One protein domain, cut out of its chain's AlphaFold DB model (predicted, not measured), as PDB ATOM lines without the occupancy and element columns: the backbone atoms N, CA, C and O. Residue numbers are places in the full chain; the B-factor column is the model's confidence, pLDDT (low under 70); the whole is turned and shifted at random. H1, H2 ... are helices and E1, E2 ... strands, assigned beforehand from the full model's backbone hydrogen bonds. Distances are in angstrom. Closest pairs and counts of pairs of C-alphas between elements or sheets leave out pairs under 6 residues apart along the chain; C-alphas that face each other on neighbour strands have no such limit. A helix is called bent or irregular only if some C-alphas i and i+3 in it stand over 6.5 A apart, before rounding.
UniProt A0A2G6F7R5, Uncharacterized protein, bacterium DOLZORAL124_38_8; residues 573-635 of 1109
ATOM      1  N   GLY A 573     -16.205 -38.411 -41.914       89.19
ATOM      2  CA  GLY A 573     -16.169 -39.674 -41.177       89.19
ATOM      3  C   GLY A 573     -15.103 -40.629 -41.710       89.19
ATOM      4  O   GLY A 573     -14.718 -40.552 -42.878       89.19
ATOM      5  N   ASP A 574     -14.630 -41.528 -40.849       91.44
ATOM      6  CA  ASP A 574     -13.613 -42.532 -41.170       91.44
ATOM      7  C   ASP A 574     -14.252 -43.894 -41.458       91.44
ATOM      8  O   ASP A 574     -15.099 -44.371 -40.702       91.44
ATOM      9  N   PHE A 575     -13.826 -44.538 -42.544       91.81
ATOM     10  CA  PHE A 575     -14.393 -45.796 -43.030       91.81
ATOM     11  C   PHE A 575     -13.280 -46.805 -43.344       91.81
ATOM     12  O   PHE A 575     -12.266 -46.469 -43.958       91.81
ATOM     13  N   THR A 576     -13.462 -48.065 -42.939       86.31
ATOM     14  CA  THR A 576     -12.477 -49.142 -43.155       86.31
ATOM     15  C   THR A 576     -12.838 -49.977 -44.375       86.31
ATOM     16  O   THR A 576     -13.989 -50.384 -44.535       86.31
ATOM     17  N   ARG A 577     -11.855 -50.256 -45.238       87.50
ATOM     18  CA  ARG A 577     -12.023 -51.124 -46.406       87.50
ATOM     19  C   ARG A 577     -12.447 -52.528 -45.962       87.50
ATOM     20  O   ARG A 577     -11.672 -53.236 -45.328       87.50
ATOM     21  N   ASN A 578     -13.661 -52.941 -46.328       86.88
ATOM     22  CA  ASN A 578     -14.279 -54.191 -45.867       86.88
ATOM     23  C   ASN A 578     -14.412 -55.278 -46.956       86.88
ATOM     24  O   ASN A 578     -14.936 -56.355 -46.691       86.88
ATOM     25  N   ASN A 579     -13.903 -55.024 -48.167       88.00
ATOM     26  CA  ASN A 579     -13.922 -55.942 -49.316       88.00
ATOM     27  C   ASN A 579     -12.549 -56.601 -49.601       88.00
ATOM     28  O   ASN A 579     -12.181 -56.801 -50.763       88.00
ATOM     29  N   CYS A 580     -11.763 -56.900 -48.561       80.44
ATOM     30  CA  CYS A 580     -10.511 -57.655 -48.694       80.44
ATOM     31  C   CYS A 580     -10.773 -59.174 -48.855       80.44
ATOM     32  O   CYS A 580     -11.795 -59.671 -48.375       80.44
ATOM     33  N   PRO A 581      -9.878 -59.935 -49.520       76.62
ATOM     34  CA  PRO A 581      -9.982 -61.396 -49.604       76.62
ATOM     35  C   PRO A 581      -9.865 -62.086 -48.235       76.62
ATOM     36  O   PRO A 581      -9.317 -61.526 -47.288       76.62
ATOM     37  N   ALA A 582     -10.319 -63.339 -48.142       72.62
ATOM     38  CA  ALA A 582     -10.155 -64.144 -46.930       72.62
ATOM     39  C   ALA A 582      -8.671 -64.268 -46.531       72.62
ATOM     40  O   ALA A 582      -7.811 -64.470 -47.387       72.62
ATOM     41  N   ASN A 583      -8.398 -64.166 -45.227       70.19
ATOM     42  CA  ASN A 583      -7.064 -64.052 -44.619       70.19
ATOM     43  C   ASN A 583      -6.300 -62.751 -44.956       70.19
ATOM     44  O   ASN A 583      -5.075 -62.737 -44.844       70.19
ATOM     45  N   TYR A 584      -6.999 -61.667 -45.328       76.62
ATOM     46  CA  TYR A 584      -6.418 -60.324 -45.441       76.62
ATOM     47  C   TYR A 584      -7.199 -59.269 -44.633       76.62
ATOM     48  O   TYR A 584      -8.422 -59.184 -44.748       76.62
ATOM     49  N   GLU A 585      -6.498 -58.415 -43.880       78.50
ATOM     50  CA  GLU A 585      -7.086 -57.269 -43.150       78.50
ATOM     51  C   GLU A 585      -6.980 -55.956 -43.942       78.50
ATOM     52  O   GLU A 585      -6.003 -55.769 -44.668       78.50
ATOM     53  N   GLY A 586      -7.971 -55.060 -43.803       85.19
ATOM     54  CA  GLY A 586      -8.139 -53.848 -44.620       85.19
ATOM     55  C   GLY A 586      -7.918 -52.509 -43.896       85.19
ATOM     56  O   GLY A 586      -8.161 -52.394 -42.698       85.19
ATOM     57  N   SER A 587      -7.479 -51.476 -44.629       84.25
ATOM     58  CA  SER A 587      -7.120 -50.156 -44.067       84.25
ATOM     59  C   SER A 587      -8.288 -49.160 -43.925       84.25
ATOM     60  O   SER A 587      -9.244 -49.186 -44.702       84.25
ATOM     61  N   THR A 588      -8.171 -48.212 -42.988       88.38
ATOM     62  CA  THR A 588      -9.110 -47.085 -42.778       88.38
ATOM     63  C   THR A 588      -8.723 -45.840 -43.579       88.38
ATOM     64  O   THR A 588      -7.539 -45.531 -43.693       88.38
ATOM     65  N   VAL A 589      -9.713 -45.114 -44.118       88.12
ATOM     66  CA  VAL A 589      -9.546 -43.801 -44.771       88.12
ATOM     67  C   VAL A 589     -10.710 -42.855 -44.446       88.12
ATOM     68  O   VAL A 589     -11.849 -43.287 -44.271       88.12
ATOM     69  N   THR A 590     -10.424 -41.555 -44.416       90.69
ATOM     70  CA  THR A 590     -11.400 -40.483 -44.174       90.69
ATOM     71  C   THR A 590     -12.150 -40.092 -45.449       90.69
ATOM     72  O   THR A 590     -11.540 -39.952 -46.510       90.69
ATOM     73  N   TYR A 591     -13.457 -39.844 -45.341       89.25
ATOM     74  CA  TYR A 591     -14.286 -39.224 -46.379       89.25
ATOM     75  C   TYR A 591     -14.955 -37.947 -45.847       89.25
ATOM     76  O   TYR A 591     -15.465 -37.938 -44.726       89.25
ATOM     77  N   THR A 592     -14.972 -36.886 -46.659       90.44
ATOM     78  CA  THR A 592     -15.651 -35.608 -46.381       90.44
ATOM     79  C   THR A 592     -16.637 -35.308 -47.503       90.44
ATOM     80  O   THR A 592     -16.283 -35.406 -48.680       90.44
ATOM     81  N   THR A 593     -17.859 -34.928 -47.144       89.75
ATOM     82  CA  THR A 593     -18.941 -34.664 -48.097       89.75
ATOM     83  C   THR A 593     -18.800 -33.296 -48.774       89.75
ATOM     84  O   THR A 593     -18.323 -32.344 -48.145       89.75
ATOM     85  N   PRO A 594     -19.213 -33.148 -50.049       85.50
ATOM     86  CA  PRO A 594     -19.317 -31.845 -50.702       85.50
ATOM     87  C   PRO A 594     -20.337 -30.936 -50.002       85.50
ATOM     88  O   PRO A 594     -21.296 -31.423 -49.403       85.50
ATOM     89  N   GLU A 595     -20.171 -29.617 -50.127       89.38
ATOM     90  CA  GLU A 595     -21.052 -28.620 -49.500       89.38
ATOM     91  C   GLU A 595     -22.517 -28.744 -49.970       89.38
ATOM     92  O   GLU A 595     -22.826 -28.607 -51.154       89.38
ATOM     93  N   GLN A 596     -23.428 -28.983 -49.020       89.00
ATOM     94  CA  GLN A 596     -24.870 -29.147 -49.244       89.00
ATOM     95  C   GLN A 596     -25.648 -27.849 -48.966       89.00
ATOM     96  O   GLN A 596     -25.223 -27.026 -48.159       89.00
ATOM     97  N   THR A 597     -26.808 -27.652 -49.612       87.88
ATOM     98  CA  THR A 597     -27.639 -26.418 -49.533       87.88
ATOM     99  C   THR A 597     -29.156 -26.731 -49.522       87.88
ATOM    100  O   THR A 597     -29.564 -27.878 -49.739       87.88
ATOM    101  N   ALA A 598     -30.013 -25.740 -49.239       87.12
ATOM    102  CA  ALA A 598     -31.402 -25.890 -48.764       87.12
ATOM    103  C   ALA A 598     -32.409 -24.883 -49.460       87.12
ATOM    104  O   ALA A 598     -31.902 -23.988 -50.145       87.12
ATOM    105  N   THR A 599     -33.769 -25.013 -49.394       86.38
ATOM    106  CA  THR A 599     -34.823 -23.972 -49.749       86.38
ATOM    107  C   THR A 599     -36.291 -24.184 -49.183       86.38
ATOM    108  O   THR A 599     -36.918 -25.173 -49.555       86.38
ATOM    109  N   ALA A 600     -36.889 -23.239 -48.401       85.94
ATOM    110  CA  ALA A 600     -38.284 -23.104 -47.845       85.94
ATOM    111  C   ALA A 600     -38.538 -21.793 -46.980       85.94
ATOM    112  O   ALA A 600     -37.669 -20.939 -46.846       85.94
ATOM    113  N   THR A 601     -39.712 -21.583 -46.329       79.50
ATOM    114  CA  THR A 601     -40.173 -20.261 -45.748       79.50
ATOM    115  C   THR A 601     -40.803 -20.290 -44.325       79.50
ATOM    116  O   THR A 601     -41.154 -21.378 -43.881       79.50
ATOM    117  N   GLY A 602     -41.024 -19.144 -43.620       70.44
ATOM    118  CA  GLY A 602     -41.605 -19.130 -42.236       70.44
ATOM    119  C   GLY A 602     -41.818 -17.830 -41.438       70.44
ATOM    120  O   GLY A 602     -41.806 -16.745 -42.015       70.44
ATOM    121  N   VAL A 603     -41.904 -17.937 -40.096       69.56
ATOM    122  CA  VAL A 603     -42.319 -16.852 -39.171       69.56
ATOM    123  C   VAL A 603     -41.154 -15.976 -38.677       69.56
ATOM    124  O   VAL A 603     -40.950 -14.913 -39.258       69.56
ATOM    125  N   THR A 604     -40.318 -16.379 -37.712       75.88
ATOM    126  CA  THR A 604     -39.174 -15.555 -37.243       75.88
ATOM    127  C   THR A 604     -37.877 -15.823 -38.010       75.88
ATOM    128  O   THR A 604     -37.743 -16.811 -38.735       75.88
ATOM    129  N   GLN A 605     -36.907 -14.912 -37.911       77.19
ATOM    130  CA  GLN A 605     -35.586 -15.080 -38.529       77.19
ATOM    131  C   GLN A 605     -34.744 -16.174 -37.839       77.19
ATOM    132  O   GLN A 605     -33.921 -16.806 -38.486       77.19
ATOM    133  N   ALA A 606     -34.966 -16.449 -36.550       79.50
ATOM    134  CA  ALA A 606     -34.203 -17.462 -35.815       79.50
ATOM    135  C   ALA A 606     -34.643 -18.898 -36.158       79.50
ATOM    136  O   ALA A 606     -33.797 -19.779 -36.311       79.50
ATOM    137  N   GLU A 607     -35.949 -19.119 -36.353       82.50
ATOM    138  CA  GLU A 607     -36.481 -20.358 -36.946       82.50
ATOM    139  C   GLU A 607     -35.828 -20.627 -38.312       82.50
ATOM    140  O   GLU A 607     -35.322 -21.725 -38.534       82.50
ATOM    141  N   ALA A 608     -35.710 -19.581 -39.153       82.06
ATOM    142  CA  ALA A 608     -35.035 -19.612 -40.462       82.06
ATOM    143  C   ALA A 608     -33.699 -20.308 -40.423       82.06
ATOM    144  O   ALA A 608     -33.448 -21.261 -41.146       82.06
ATOM    145  N   ASP A 609     -32.832 -19.779 -39.580       84.62
ATOM    146  CA  ASP A 609     -31.441 -20.155 -39.577       84.62
ATOM    147  C   ASP A 609     -31.259 -21.530 -38.904       84.62
ATOM    148  O   ASP A 609     -30.236 -22.177 -39.115       84.62
ATOM    149  N   THR A 610     -32.287 -22.006 -38.184       89.44
ATOM    150  CA  THR A 610     -32.351 -23.296 -37.484       89.44
ATOM    151  C   THR A 610     -32.870 -24.428 -38.376       89.44
ATOM    152  O   THR A 610     -32.137 -25.388 -38.621       89.44
ATOM    153  N   THR A 611     -34.105 -24.336 -38.890       86.25
ATOM    154  CA  THR A 611     -34.708 -25.365 -39.765       86.25
ATOM    155  C   THR A 611     -33.867 -25.575 -41.026       86.25
ATOM    156  O   THR A 611     -33.650 -26.707 -41.455       86.25
ATOM    157  N   ALA A 612     -33.291 -24.493 -41.552       87.38
ATOM    158  CA  ALA A 612     -32.348 -24.514 -42.658       87.38
ATOM    159  C   ALA A 612     -31.068 -25.309 -42.408       87.38
ATOM    160  O   ALA A 612     -30.644 -26.091 -43.261       87.38
ATOM    161  N   GLN A 613     -30.417 -25.067 -41.267       89.69
ATOM    162  CA  GLN A 613     -29.165 -25.740 -40.947       89.69
ATOM    163  C   GLN A 613     -29.433 -27.232 -40.752       89.69
ATOM    164  O   GLN A 613     -28.712 -28.046 -41.314       89.69
ATOM    165  N   GLN A 614     -30.545 -27.595 -40.101       89.69
ATOM    166  CA  GLN A 614     -30.995 -28.987 -39.993       89.69
ATOM    167  C   GLN A 614     -31.216 -29.637 -41.372       89.69
ATOM    168  O   GLN A 614     -30.767 -30.762 -41.594       89.69
ATOM    169  N   ALA A 615     -31.842 -28.936 -42.324       88.12
ATOM    170  CA  ALA A 615     -32.050 -29.434 -43.686       88.12
ATOM    171  C   ALA A 615     -30.738 -29.601 -44.484       88.12
ATOM    172  O   ALA A 615     -30.607 -30.546 -45.267       88.12
ATOM    173  N   ALA A 616     -29.752 -28.719 -44.285       89.25
ATOM    174  CA  ALA A 616     -28.420 -28.848 -44.879       89.25
ATOM    175  C   ALA A 616     -27.606 -29.985 -44.225       89.25
ATOM    176  O   ALA A 616     -27.028 -30.816 -44.928       89.25
ATOM    177  N   ASP A 617     -27.615 -30.070 -42.893       90.19
ATOM    178  CA  ASP A 617     -26.922 -31.093 -42.103       90.19
ATOM    179  C   ASP A 617     -27.457 -32.501 -42.387       90.19
ATOM    180  O   ASP A 617     -26.680 -33.454 -42.431       90.19
ATOM    181  N   ALA A 618     -28.768 -32.646 -42.613       90.50
ATOM    182  CA  ALA A 618     -29.393 -33.914 -42.983       90.50
ATOM    183  C   ALA A 618     -28.955 -34.398 -44.377       90.50
ATOM    184  O   ALA A 618     -28.693 -35.586 -44.561       90.50
ATOM    185  N   LYS A 619     -28.807 -33.488 -45.350       89.75
ATOM    186  CA  LYS A 619     -28.252 -33.813 -46.678       89.75
ATOM    187  C   LYS A 619     -26.780 -34.222 -46.578       89.75
ATOM    188  O   LYS A 619     -26.380 -35.206 -47.193       89.75
ATOM    189  N   ALA A 620     -25.995 -33.510 -45.767       90.06
ATOM    190  CA  ALA A 620     -24.584 -33.827 -45.550       90.06
ATOM    191  C   ALA A 620     -24.383 -35.153 -44.788       90.06
ATOM    192  O   ALA A 620     -23.404 -35.848 -45.030       90.06
ATOM    193  N   GLU A 621     -25.316 -35.536 -43.910       91.94
ATOM    194  CA  GLU A 621     -25.349 -36.858 -43.267       91.94
ATOM    195  C   GLU A 621     -25.708 -37.975 -44.260       91.94
ATOM    196  O   GLU A 621     -25.071 -39.028 -44.269       91.94
ATOM    197  N   ALA A 622     -26.707 -37.753 -45.119       89.81
ATOM    198  CA  ALA A 622     -27.138 -38.741 -46.105       89.81
ATOM    199  C   ALA A 622     -26.024 -39.076 -47.115       89.81
ATOM    200  O   ALA A 622     -25.789 -40.250 -47.396       89.81
ATOM    201  N   ASP A 623     -25.301 -38.063 -47.607       90.44
ATOM    202  CA  ASP A 623     -24.153 -38.252 -48.502       90.44
ATOM    203  C   ASP A 623     -23.002 -39.015 -47.819       90.44
ATOM    204  O   ASP A 623     -22.447 -39.950 -48.400       90.44
ATOM    205  N   LEU A 624     -22.704 -38.701 -46.549       91.25
ATOM    206  CA  LEU A 624     -21.637 -39.355 -45.785       91.25
ATOM    207  C   LEU A 624     -21.897 -40.861 -45.639       91.25
ATOM    208  O   LEU A 624     -21.010 -41.675 -45.899       91.25
ATOM    209  N   ASN A 625     -23.128 -41.227 -45.268       89.56
ATOM    210  CA  ASN A 625     -23.531 -42.619 -45.072       89.56
ATOM    211  C   ASN A 625     -23.686 -43.390 -46.394       89.56
ATOM    212  O   ASN A 625     -23.400 -44.586 -46.432       89.56
ATOM    213  N   ALA A 626     -24.099 -42.729 -47.480       88.88
ATOM    214  CA  ALA A 626     -24.203 -43.359 -48.797       88.88
ATOM    215  C   ALA A 626     -22.826 -43.627 -49.430       88.88
ATOM    216  O   ALA A 626     -22.589 -44.712 -49.967       88.88
ATOM    217  N   ASN A 627     -21.912 -42.652 -49.366       89.69
ATOM    218  CA  ASN A 627     -20.693 -42.649 -50.177       89.69
ATOM    219  C   ASN A 627     -19.411 -43.008 -49.403       89.69
ATOM    220  O   ASN A 627     -18.474 -43.534 -50.007       89.69
ATOM    221  N   GLY A 628     -19.356 -42.819 -48.079       90.00
ATOM    222  CA  GLY A 628     -18.134 -43.020 -47.285       90.00
ATOM    223  C   GLY A 628     -17.564 -44.443 -47.333       90.00
ATOM    224  O   GLY A 628     -16.379 -44.640 -47.613       90.00
ATOM    225  N   GLN A 629     -18.408 -45.466 -47.169       88.94
ATOM    226  CA  GLN A 629     -17.960 -46.864 -47.253       88.94
ATOM    227  C   GLN A 629     -17.562 -47.274 -48.683       88.94
ATOM    228  O   GLN A 629     -16.657 -48.094 -48.861       88.94
ATOM    229  N   HIS A 630     -18.191 -46.694 -49.713       88.50
ATOM    230  CA  HIS A 630     -17.789 -46.903 -51.108       88.50
ATOM    231  C   HIS A 630     -16.416 -46.270 -51.388       88.50
ATOM    232  O   HIS A 630     -15.558 -46.896 -52.019       88.50
ATOM    233  N   TYR A 631     -16.170 -45.075 -50.844       88.12
ATOM    234  CA  TYR A 631     -14.884 -44.391 -50.921       88.12
ATOM    235  C   TYR A 631     -13.766 -45.215 -50.257       88.12
ATOM    236  O   TYR A 631     -12.726 -45.438 -50.879       88.12
ATOM    237  N   ALA A 632     -13.990 -45.772 -49.061       86.44
ATOM    238  CA  ALA A 632     -13.012 -46.651 -48.410       86.44
ATOM    239  C   ALA A 632     -12.767 -47.968 -49.159       86.44
ATOM    240  O   ALA A 632     -11.619 -48.381 -49.334       86.44
ATOM    241  N   ASN A 633     -13.824 -48.593 -49.679       85.38
ATOM    242  CA  ASN A 633     -13.715 -49.820 -50.474       85.38
ATOM    243  C   ASN A 633     -13.006 -49.631 -51.824       85.38
ATOM    244  O   ASN A 633     -12.574 -50.621 -52.418       85.38
ATOM    245  N   THR A 634     -12.876 -48.383 -52.279       89.25
ATOM    246  CA  THR A 634     -12.127 -47.998 -53.482       89.25
ATOM    247  C   THR A 634     -10.674 -47.619 -53.165       89.25
ATOM    248  O   THR A 634      -9.785 -47.954 -53.941       89.25
ATOM    249  N   ASN A 635     -10.416 -46.955 -52.028       85.94
ATOM    250  CA  ASN A 635      -9.123 -46.307 -51.747       85.94
ATOM    251  C   ASN A 635      -8.235 -46.997 -50.682       85.94
ATOM    252  O   ASN A 635      -7.075 -46.616 -50.540       85.94
TER     253      ASN A 635
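This is residues 573 to 635 of the 1109 residues of an uncharacterized protein of bacterium DOLZORAL124_38_8 (UniProt A0A2G6F7R5). A long rod made of one long helix, H1, with a small two-stranded antiparallel ribbon, E1 and E3, packed beside its last part, residues 620 to 635. The loop with the short strand E2 makes one end of the rod, and the link of residues 593 to 604 runs from E3 out along H1 to the other end, where the backbone folds back into the helix. The printed part has 63 residues with three named strands and one named helix, in the order E1, E2, E3, H1; the sheet has the order E1 - E3, and E2 pairs with no named strand. The class is mixed, helices and strands: helices hold 31 and strands 12 of the 43 residues in named elements. The whole is extended, with a radius of gyration of the C-alphas of 17.2 A and spans of 59 by 15 by 14 A along the three main axes.

The printed part begins with E1, residues 573 to 576, whose first C-alpha, that of Gly 573, is at (-16.169, -39.674, -41.177). After 7 residues comes E2, residues 584 to 586, which begins with the C-alpha of Tyr 584 at (-6.418, -60.324, -45.441). E1 measures 10.4 A from first to last C-alpha, and E2 measures 6.8 A. E3, residues 588 to 592, is the longest strand by residues and measures 13.7 A. H1, residues 605 to 635, measures 43.0 A from first to last C-alpha, and it ends with the C-alpha of Asn 635 at (-9.123, -46.307, -51.747). H1 is irregular: C-alphas 626 and 629 are 7.3 A apart, where about 5 A is found in a regular helix, and its line is a rough one.

E1 and E3 are neighbour strands and antiparallel, with 149 degrees between their N-to-C directions. The C-alphas of Asp 574 and Thr 590 face each other at 4.3 A. Across this pair, N 573 and O 591 are within hydrogen-bond range at 2.9 A, and so are N 589 and O 575 at 2.9 A. H1 comes near this sheet with its residues 620 to 635. H1 and E3 have 11 pairs of C-alphas within 8 A, and the closest are those of Tyr 591 and Gly 628, 5.5 A apart. H1 and E1 have 9 such pairs, and the closest are those of Phe 575 and Ala 632, 5.6 A apart. H1 has a kink of 37 degrees near residue 629. E2 runs on into E3 across a break of 1 residue, at 28 degrees, and these two strands meet only through their link. E1 and E2 have 1 pair of C-alphas within 8 A, those of Thr 576 and Gly 586 at 6.6 A. E2 and H1 are apart. In the backbone of H1, 24 of 27 O i to N i+4 pairs are within hydrogen-bond range.

The two C-alphas farthest apart in the domain are those of Asn 583 and Val 603, at 59.2 A. The first and last printed C-alphas, those of Gly 573 and Asn 635, are 14.3 A apart. The printed part runs from residue 573 to residue 635 and has no cut. The link from E2 to E3 is tight, the link from E1 to E2 is short, and the link from E3 to H1, with 12 residues, is long. The C-alphas of residues 593 to 604, a stretch with no named element, lie 5 to 30 A from the mean of all C-alphas. The mean pLDDT of the printed part is 85.9, and one printed residue, Val 603, is under 70.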